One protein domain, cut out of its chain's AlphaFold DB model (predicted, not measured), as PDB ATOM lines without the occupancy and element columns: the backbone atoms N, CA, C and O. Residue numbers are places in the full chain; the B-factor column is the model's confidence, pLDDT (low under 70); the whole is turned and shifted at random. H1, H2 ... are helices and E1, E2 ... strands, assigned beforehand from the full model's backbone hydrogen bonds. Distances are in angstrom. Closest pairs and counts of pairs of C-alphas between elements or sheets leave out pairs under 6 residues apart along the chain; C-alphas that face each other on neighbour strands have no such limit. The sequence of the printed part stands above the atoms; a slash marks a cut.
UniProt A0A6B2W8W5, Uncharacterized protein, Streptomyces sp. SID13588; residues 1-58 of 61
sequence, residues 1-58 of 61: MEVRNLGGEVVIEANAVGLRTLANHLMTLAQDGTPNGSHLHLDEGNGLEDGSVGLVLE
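What this domain is: This is residues 1 to 58 of the 61 residues of an uncharacterized protein of Streptomyces sp. SID13588 (UniProt A0A6B2W8W5). Two small two-strand hairpins and one helix make a roughly triangular frame: the second half of H1 lies near the hairpin E3 and E4, the two sides spread apart toward the start of H1, and the hairpin E1 and E2 stands at the wide end. Residues 30 to 38 turn the chain back from H1 to E3 at the narrow end, and a wide loop of residues 43 to 54 joins E3 to E4. The printed part has 58 residues with one named helix and four named strands, in the order E1, E2, H1, E3, E4; each hairpin is an antiparallel sheet of two strands, and the class is mixed, helices and strands. It is only just compact, close to loose, with a radius of gyration of the C-alphas of 12.0 A, and the C-alphas span 34 by 24 by 22 A.

Where its parts are: E1 is residues 2 to 5, 10.3 A long, and begins at C-alpha 2 at (113.972, 101.063, 186.899). E2 is residues 10 to 13, 9.6 A long. H1 is residues 16 to 29, 20.3 A from first to last C-alpha, from (110.127, 112.682, 191.297) to (104.748, 111.826, 171.781). E3 is residues 39 to 42, 10.0 A long. E4 is residues 55 to 58, 9.8 A long, and ends at C-alpha 58 at (104.755, 104.624, 171.306).

How they stand to each other: E1 and E2 form a hairpin and are antiparallel at 165 degrees; N 2 and O 13 are 2.8 A apart and N 11 and O 4 are 2.9 A apart, both within hydrogen-bond range. The closest C-alphas of E2 and H1 are those of Glu 13 and Leu 19, 7.9 A apart. In H1 every O i to N i+4 pair is within hydrogen-bond range. Its residues 22 to 29 make 6 pairs of C-alphas within 10 A with E3 and 6 with E4. The closest C-alphas of H1 and E4 are those of Leu 26 and Leu 57, 7.2 A apart; those of H1 and E3 are Leu 29 and His 39, 7.3 A apart. E3 and E4 form the second hairpin, antiparallel at 167 degrees, with N 40 and O 57 at 2.8 A and N 55 and O 42 at 3.0 A, within hydrogen-bond range. The closest C-alphas of E1 and E4 are those of Val 3 and Leu 55, 7.3 A apart. E1 and H1 are apart, and so are E2 and E4.

The domain as a whole: The two C-alphas farthest apart are those of Gly 7 and Gly 33, at 34.7 A. The printed part begins at the chain's first residue and has no cut. The link from E3 to E4, 12 residues, is long; the link from H1 to E3, 9 residues, is short, and the links from E1 to E2 and from E2 to H1 are tight. The mean pLDDT of the printed part is 96.7, and no printed residue is under 70.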
ATOM      1  N   MET A   1     116.012 105.268 186.636       95.56
ATOM      2  CA  MET A   1     114.615 104.797 186.546       95.56
ATOM      3  C   MET A   1     114.700 103.318 186.284       95.56
ATOM      4  O   MET A   1     115.448 102.932 185.400       95.56
ATOM      5  N   GLU A   2     113.978 102.515 187.043       98.00
ATOM      6  CA  GLU A   2     113.972 101.063 186.899       98.00
ATOM      7  C   GLU A   2     112.666 100.621 186.235       98.00
ATOM      8  O   GLU A   2     111.602 101.187 186.506       98.00
ATOM      9  N   VAL A   3     112.735  99.606 185.373       98.00
ATOM     10  CA  VAL A   3     111.549  98.959 184.797       98.00
ATOM     11  C   VAL A   3     111.606  97.464 185.077       98.00
ATOM     12  O   VAL A   3     112.540  96.778 184.665       98.00
ATOM     13  N   ARG A   4     110.576  96.945 185.749       98.00
ATOM     14  CA  ARG A   4     110.454  95.530 186.121       98.00
ATOM     15  C   ARG A   4     109.178  94.929 185.546       98.00
ATOM     16  O   ARG A   4     108.095  95.481 185.723       98.00
ATOM     17  N   ASN A   5     109.295  93.771 184.898       96.94
ATOM     18  CA  ASN A   5     108.151  92.966 184.470       96.94
ATOM     19  C   ASN A   5     107.863  91.889 185.527       96.94
ATOM     20  O   ASN A   5     108.718  91.050 185.805       96.94
ATOM     21  N   LEU A   6     106.660  91.911 186.103       96.88
ATOM     22  CA  LEU A   6     106.215  90.983 187.148       96.88
ATOM     23  C   LEU A   6     105.254  89.898 186.617       96.88
ATOM     24  O   LEU A   6     104.535  89.264 187.384       96.88
ATOM     25  N   GLY A   7     105.215  89.682 185.299       95.06
ATOM     26  CA  GLY A   7     104.446  88.628 184.624       95.06
ATOM     27  C   GLY A   7     103.017  89.019 184.232       95.06
ATOM     28  O   GLY A   7     102.528  88.552 183.208       95.06
ATOM     29  N   GLY A   8     102.365  89.900 184.996       96.94
ATOM     30  CA  GLY A   8     101.057  90.488 184.657       96.94
ATOM     31  C   GLY A   8     101.005  92.012 184.777       96.94
ATOM     32  O   GLY A   8     100.027  92.632 184.370       96.94
ATOM     33  N   GLU A   9     102.063  92.610 185.318       97.12
ATOM     34  CA  GLU A   9     102.182  94.040 185.572       97.12
ATOM     35  C   GLU A   9     103.600  94.496 185.231       97.12
ATOM     36  O   GLU A   9     104.563  93.727 185.332       97.12
ATOM     37  N   VAL A  10     103.726  95.765 184.851       97.44
ATOM     38  CA  VAL A  10     105.012  96.438 184.672       97.44
ATOM     39  C   VAL A  10     105.115  97.527 185.725       97.44
ATOM     40  O   VAL A  10     104.241  98.388 185.821       97.44
ATOM     41  N   VAL A  11     106.189  97.494 186.508       97.94
ATOM     42  CA  VAL A  11     106.518  98.549 187.464       97.94
ATOM     43  C   VAL A  11     107.560  99.449 186.827       97.94
ATOM     44  O   VAL A  11     108.635  98.978 186.464       97.94
ATOM     45  N   ILE A  12     107.239 100.737 186.707       97.81
ATOM     46  CA  ILE A  12     108.203 101.783 186.370       97.81
ATOM     47  C   ILE A  12     108.454 102.584 187.643       97.81
ATOM     48  O   ILE A  12     107.558 103.264 188.144       97.81
ATOM     49  N   GLU A  13     109.667 102.491 188.172       98.00
ATOM     50  CA  GLU A  13     110.051 103.104 189.436       98.00
ATOM     51  C   GLU A  13     111.092 104.202 189.208       98.00
ATOM     52  O   GLU A  13     112.124 104.017 188.561       98.00
ATOM     53  N   ALA A  14     110.812 105.394 189.726       97.56
ATOM     54  CA  ALA A  14     111.731 106.516 189.671       97.56
ATOM     55  C   ALA A  14     111.441 107.513 190.791       97.56
ATOM     56  O   ALA A  14     110.328 107.608 191.309       97.56
ATOM     57  N   ASN A  15     112.441 108.330 191.116       97.62
ATOM     58  CA  ASN A  15     112.217 109.519 191.929       97.62
ATOM     59  C   ASN A  15     111.355 110.558 191.175       97.62
ATOM     60  O   ASN A  15     111.082 110.441 189.978       97.62
ATOM     61  N   ALA A  16     110.974 111.633 191.868       98.38
ATOM     62  CA  ALA A  16     110.127 112.682 191.297       98.38
ATOM     63  C   ALA A  16     110.691 113.314 190.007       98.38
ATOM     64  O   ALA A  16     109.917 113.712 189.138       98.38
ATOM     65  N   VAL A  17     112.017 113.417 189.870       97.81
ATOM     66  CA  VAL A  17     112.657 113.951 188.659       97.81
ATOM     67  C   VAL A  17     112.493 112.969 187.503       97.81
ATOM     68  O   VAL A  17     112.028 113.369 186.441       97.81
ATOM     69  N   GLY A  18     112.789 111.685 187.718       96.44
ATOM     70  CA  GLY A  18     112.644 110.656 186.689       96.44
ATOM     71  C   GLY A  18     111.197 110.485 186.219       96.44
ATOM     72  O   GLY A  18     110.958 110.432 185.016       96.44
ATOM     73  N   LEU A  19     110.220 110.521 187.135       98.19
ATOM     74  CA  LEU A  19     108.797 110.466 186.771       98.19
ATOM     75  C   LEU A  19     108.364 111.669 185.921       98.19
ATOM     76  O   LEU A  19     107.608 111.512 184.965       98.19
ATOM     77  N   ARG A  20     108.862 112.876 186.226       98.44
ATOM     78  CA  ARG A  20     108.598 114.068 185.403       98.44
ATOM     79  C   ARG A  20     109.264 113.974 184.032       98.44
ATOM     80  O   ARG A  20     108.652 114.367 183.044       98.44
ATOM     81  N   THR A  21     110.479 113.439 183.952       97.06
ATOM     82  CA  THR A  21     111.158 113.187 182.672       97.06
ATOM     83  C   THR A  21     110.361 112.208 181.812       97.06
ATOM     84  O   THR A  21     110.101 112.501 180.647       97.06
ATOM     85  N   LEU A  22     109.887 111.100 182.390       97.44
ATOM     86  CA  LEU A  22     109.020 110.149 181.692       97.44
ATOM     87  C   LEU A  22     107.724 110.814 181.205       97.44
ATOM     88  O   LEU A  22     107.355 110.662 180.041       97.44
ATOM     89  N   ALA A  23     107.072 111.608 182.058       98.31
ATOM     90  CA  ALA A  23     105.881 112.363 181.675       98.31
ATOM     91  C   ALA A  23     106.153 113.318 180.498       98.31
ATOM     92  O   ALA A  23     105.342 113.393 179.581       98.31
ATOM     93  N   ASN A  24     107.309 113.985 180.460       98.25
ATOM     94  CA  ASN A  24     107.688 114.855 179.342       98.25
ATOM     95  C   ASN A  24     107.905 114.080 178.030       98.25
ATOM     96  O   ASN A  24     107.537 114.579 176.963       98.25
ATOM     97  N   HIS A  25     108.472 112.870 178.081       97.50
ATOM     98  CA  HIS A  25     108.586 112.003 176.902       97.50
ATOM     99  C   HIS A  25     107.207 111.614 176.360       97.50
ATOM    100  O   HIS A  25     106.957 111.754 175.163       97.50
ATOM    101  N   LEU A  26     106.287 111.221 177.247       98.19
ATOM    102  CA  LEU A  26     104.895 110.935 176.886       98.19
ATOM    103  C   LEU A  26     104.196 112.169 176.304       98.19
ATOM    104  O   LEU A  26     103.547 112.081 175.265       98.19
ATOM    105  N   MET A  27     104.381 113.337 176.922       98.38
ATOM    106  CA  MET A  27     103.832 114.601 176.428       98.38
ATOM    107  C   MET A  27     104.373 114.954 175.044       98.38
ATOM    108  O   MET A  27     103.608 115.423 174.215       98.38
ATOM    109  N   THR A  28     105.658 114.706 174.775       97.56
ATOM    110  CA  THR A  28     106.270 114.925 173.451       97.56
ATOM    111  C   THR A  28     105.621 114.039 172.389       97.56
ATOM    112  O   THR A  28     105.236 114.526 171.328       97.56
ATOM    113  N   LEU A  29     105.437 112.750 172.686       98.19
ATOM    114  CA  LEU A  29     104.748 111.826 171.781       98.19
ATOM    115  C   LEU A  29     103.295 112.260 171.520       98.19
ATOM    116  O   LEU A  29     102.815 112.163 170.392       98.19
ATOM    117  N   ALA A  30     102.619 112.804 172.533       97.56
ATOM    118  CA  ALA A  30     101.234 113.261 172.446       97.56
ATOM    119  C   ALA A  30     101.037 114.629 171.758       97.56
ATOM    120  O   ALA A  30      99.894 115.043 171.580       97.56
ATOM    121  N   GLN A  31     102.102 115.349 171.380       97.50
ATOM    122  CA  GLN A  31     101.974 116.660 170.730       97.50
ATOM    123  C   GLN A  31     101.201 116.584 169.404       97.50
ATOM    124  O   GLN A  31     101.311 115.616 168.642       97.50
ATOM    125  N   ASP A  32     100.438 117.636 169.105       96.81
ATOM    126  CA  ASP A  32      99.754 117.773 167.821       96.81
ATOM    127  C   ASP A  32     100.763 117.719 166.669       96.81
ATOM    128  O   ASP A  32     101.799 118.382 166.684       96.81
ATOM    129  N   GLY A  33     100.449 116.913 165.655       95.50
ATOM    130  CA  GLY A  33     101.311 116.728 164.489       95.50
ATOM    131  C   GLY A  33     102.428 115.690 164.648       95.50
ATOM    132  O   GLY A  33     103.072 115.384 163.645       95.50
ATOM    133  N   THR A  34     102.642 115.094 165.831       97.06
ATOM    134  CA  THR A  34     103.551 113.938 165.950       97.06
ATOM    135  C   THR A  34     102.991 112.755 165.136       97.06
ATOM    136  O   THR A  34     101.829 112.396 165.317       97.06
ATOM    137  N   PRO A  35     103.760 112.132 164.222       97.44
ATOM    138  CA  PRO A  35     103.257 111.025 163.408       97.44
ATOM    139  C   PRO A  35     102.908 109.782 164.236       97.44
ATOM    140  O   PRO A  35     103.634 109.435 165.170       97.44
ATOM    141  N   ASN A  36     101.852 109.062 163.855       97.06
ATOM    142  CA  ASN A  36     101.534 107.754 164.439       97.06
ATOM    143  C   ASN A  36     102.684 106.759 164.199       97.06
ATOM    144  O   ASN A  36     103.340 106.803 163.157       97.06
ATOM    145  N   GLY A  37     102.937 105.882 165.172       97.00
ATOM    146  CA  GLY A  37     104.086 104.972 165.174       97.00
ATOM    147  C   GLY A  37     105.405 105.626 165.604       97.00
ATOM    148  O   GLY A  37     106.433 104.951 165.665       97.00
ATOM    149  N   SER A  38     105.407 106.929 165.923       98.06
ATOM    150  CA  SER A  38     106.550 107.557 166.596       98.06
ATOM    151  C   SER A  38     106.740 106.919 167.964       98.06
ATOM    152  O   SER A  38     105.785 106.796 168.731       98.06
ATOM    153  N   HIS A  39     107.975 106.544 168.285       98.06
ATOM    154  CA  HIS A  39     108.273 105.868 169.537       98.06
ATOM    155  C   HIS A  39     109.667 106.196 170.077       98.06
ATOM    156  O   HIS A  39     110.550 106.659 169.354       98.06
ATOM    157  N   LEU A  40     109.852 105.943 171.370       96.88
ATOM    158  CA  LEU A  40     111.106 106.091 172.099       96.88
ATOM    159  C   LEU A  40     111.473 104.750 172.734       96.88
ATOM    160  O   LEU A  40     110.634 104.136 173.392       96.88
ATOM    161  N   HIS A  41     112.726 104.333 172.557       96.75
ATOM    162  CA  HIS A  41     113.302 103.167 173.229       96.75
ATOM    163  C   HIS A  41     114.146 103.637 174.411       96.75
ATOM    164  O   HIS A  41     115.053 104.456 174.238       96.75
ATOM    165  N   LEU A  42     113.834 103.120 175.596       96.69
ATOM    166  CA  LEU A  42     114.617 103.305 176.811       96.69
ATOM    167  C   LEU A  42     115.211 101.956 177.225       96.69
ATOM    168  O   LEU A  42     114.505 100.945 177.284       96.69
ATOM    169  N   ASP A  43     116.505 101.965 177.514       96.12
ATOM    170  CA  ASP A  43     117.295 100.807 177.928       96.12
ATOM    171  C   ASP A  43     118.376 101.233 178.939       96.12
ATOM    172  O   ASP A  43     118.444 102.401 179.335       96.12
ATOM    173  N   GLU A  44     119.202 100.287 179.386       92.12
ATOM    174  CA  GLU A  44     120.289 100.518 180.356       92.12
ATOM    175  C   GLU A  44     121.310 101.567 179.869       92.12
ATOM    176  O   GLU A  44     121.891 102.309 180.656       92.12
ATOM    177  N   GLY A  45     121.509 101.679 178.551       87.81
ATOM    178  CA  GLY A  45     122.375 102.691 177.946       87.81
ATOM    179  C   GLY A  45     121.691 104.047 177.761       87.81
ATOM    180  O   GLY A  45     122.355 105.034 177.439       87.81
ATOM    181  N   ASN A  46     120.373 104.109 177.954       86.44
ATOM    182  CA  ASN A  46     119.554 105.270 177.656       86.44
ATOM    183  C   ASN A  46     118.354 105.396 178.610       86.44
ATOM    184  O   ASN A  46     117.204 105.120 178.259       86.44
ATOM    185  N   GLY A  47     118.630 105.888 179.818       86.19
ATOM    186  CA  GLY A  47     117.613 106.372 180.755       86.19
ATOM    187  C   GLY A  47     117.084 105.344 181.757       86.19
ATOM    188  O   GLY A  47     116.415 105.759 182.713       86.19
ATOM    189  N   LEU A  48     117.398 104.053 181.597       96.81
ATOM    190  CA  LEU A  48     117.078 103.013 182.577       96.81
ATOM    191  C   LEU A  48     118.308 102.583 183.382       96.81
ATOM    192  O   LEU A  48     119.442 102.779 182.968       96.81
ATOM    193  N   GLU A  49     118.067 102.036 184.567       96.75
ATOM    194  CA  GLU A  49     119.104 101.450 185.420       96.75
ATOM    195  C   GLU A  49     119.439 100.021 184.973       96.75
ATOM    196  O   GLU A  49     118.547  99.302 184.512       96.75
ATOM    197  N   ASP A  50     120.701  99.609 185.141       96.44
ATOM    198  CA  ASP A  50     121.181  98.248 184.863       96.44
ATOM    199  C   ASP A  50     120.256  97.183 185.482       96.44
ATOM    200  O   ASP A  50     119.881  97.258 186.654       96.44
ATOM    201  N   GLY A  51     119.901  96.165 184.699       94.38
ATOM    202  CA  GLY A  51     118.958  95.110 185.062       94.38
ATOM    203  C   GLY A  51     117.494  95.418 184.730       94.38
ATOM    204  O   GLY A  51     116.648  94.533 184.883       94.38
ATOM    205  N   SER A  52     117.176  96.628 184.259       97.12
ATOM    206  CA  SER A  52     115.826  96.964 183.796       97.12
ATOM    207  C   SER A  52     115.466  96.215 182.516       97.12
ATOM    208  O   SER A  52     116.288  96.030 181.619       97.12
ATOM    209  N   VAL A  53     114.191  95.858 182.371       97.19
ATOM    210  CA  VAL A  53     113.680  95.445 181.057       97.19
ATOM    211  C   VAL A  53     113.536  96.667 180.148       97.19
ATOM    212  O   VAL A  53     113.192  97.754 180.610       97.19
ATOM    213  N   GLY A  54     113.767  96.487 178.845       96.81
ATOM    214  CA  GLY A  54     113.578  97.560 177.869       96.81
ATOM    215  C   GLY A  54     112.138  98.085 177.862       96.81
ATOM    216  O   GLY A  54     111.184  97.311 177.978       96.81
ATOM    217  N   LEU A  55     111.985  99.402 177.709       97.25
ATOM    218  CA  LEU A  55     110.695 100.090 177.674       97.25
ATOM    219  C   LEU A  55     110.541 100.842 176.351       97.25
ATOM    220  O   LEU A  55     111.373 101.677 176.001       97.25
ATOM    221  N   VAL A  56     109.439 100.580 175.648       97.56
ATOM    222  CA  VAL A  56     109.056 101.316 174.439       97.56
ATOM    223  C   VAL A  56     107.843 102.177 174.752       97.56
ATOM    224  O   VAL A  56     106.826 101.681 175.234       97.56
ATOM    225  N   LEU A  57     107.954 103.473 174.470       97.44
ATOM    226  CA  LEU A  57     106.839 104.416 174.511       97.44
ATOM    227  C   LEU A  57     106.448 104.728 173.076       97.44
ATOM    228  O   LEU A  57     107.285 105.228 172.332       97.44
ATOM    229  N   GLU A  58     105.210 104.459 172.685       98.25
ATOM    230  CA  GLU A  58     104.755 104.624 171.306       98.25
ATOM    231  C   GLU A  58     103.466 105.440 171.254       98.25
ATOM    232  O   GLU A  58     102.546 105.233 172.046       98.25
TER     233      GLU A  58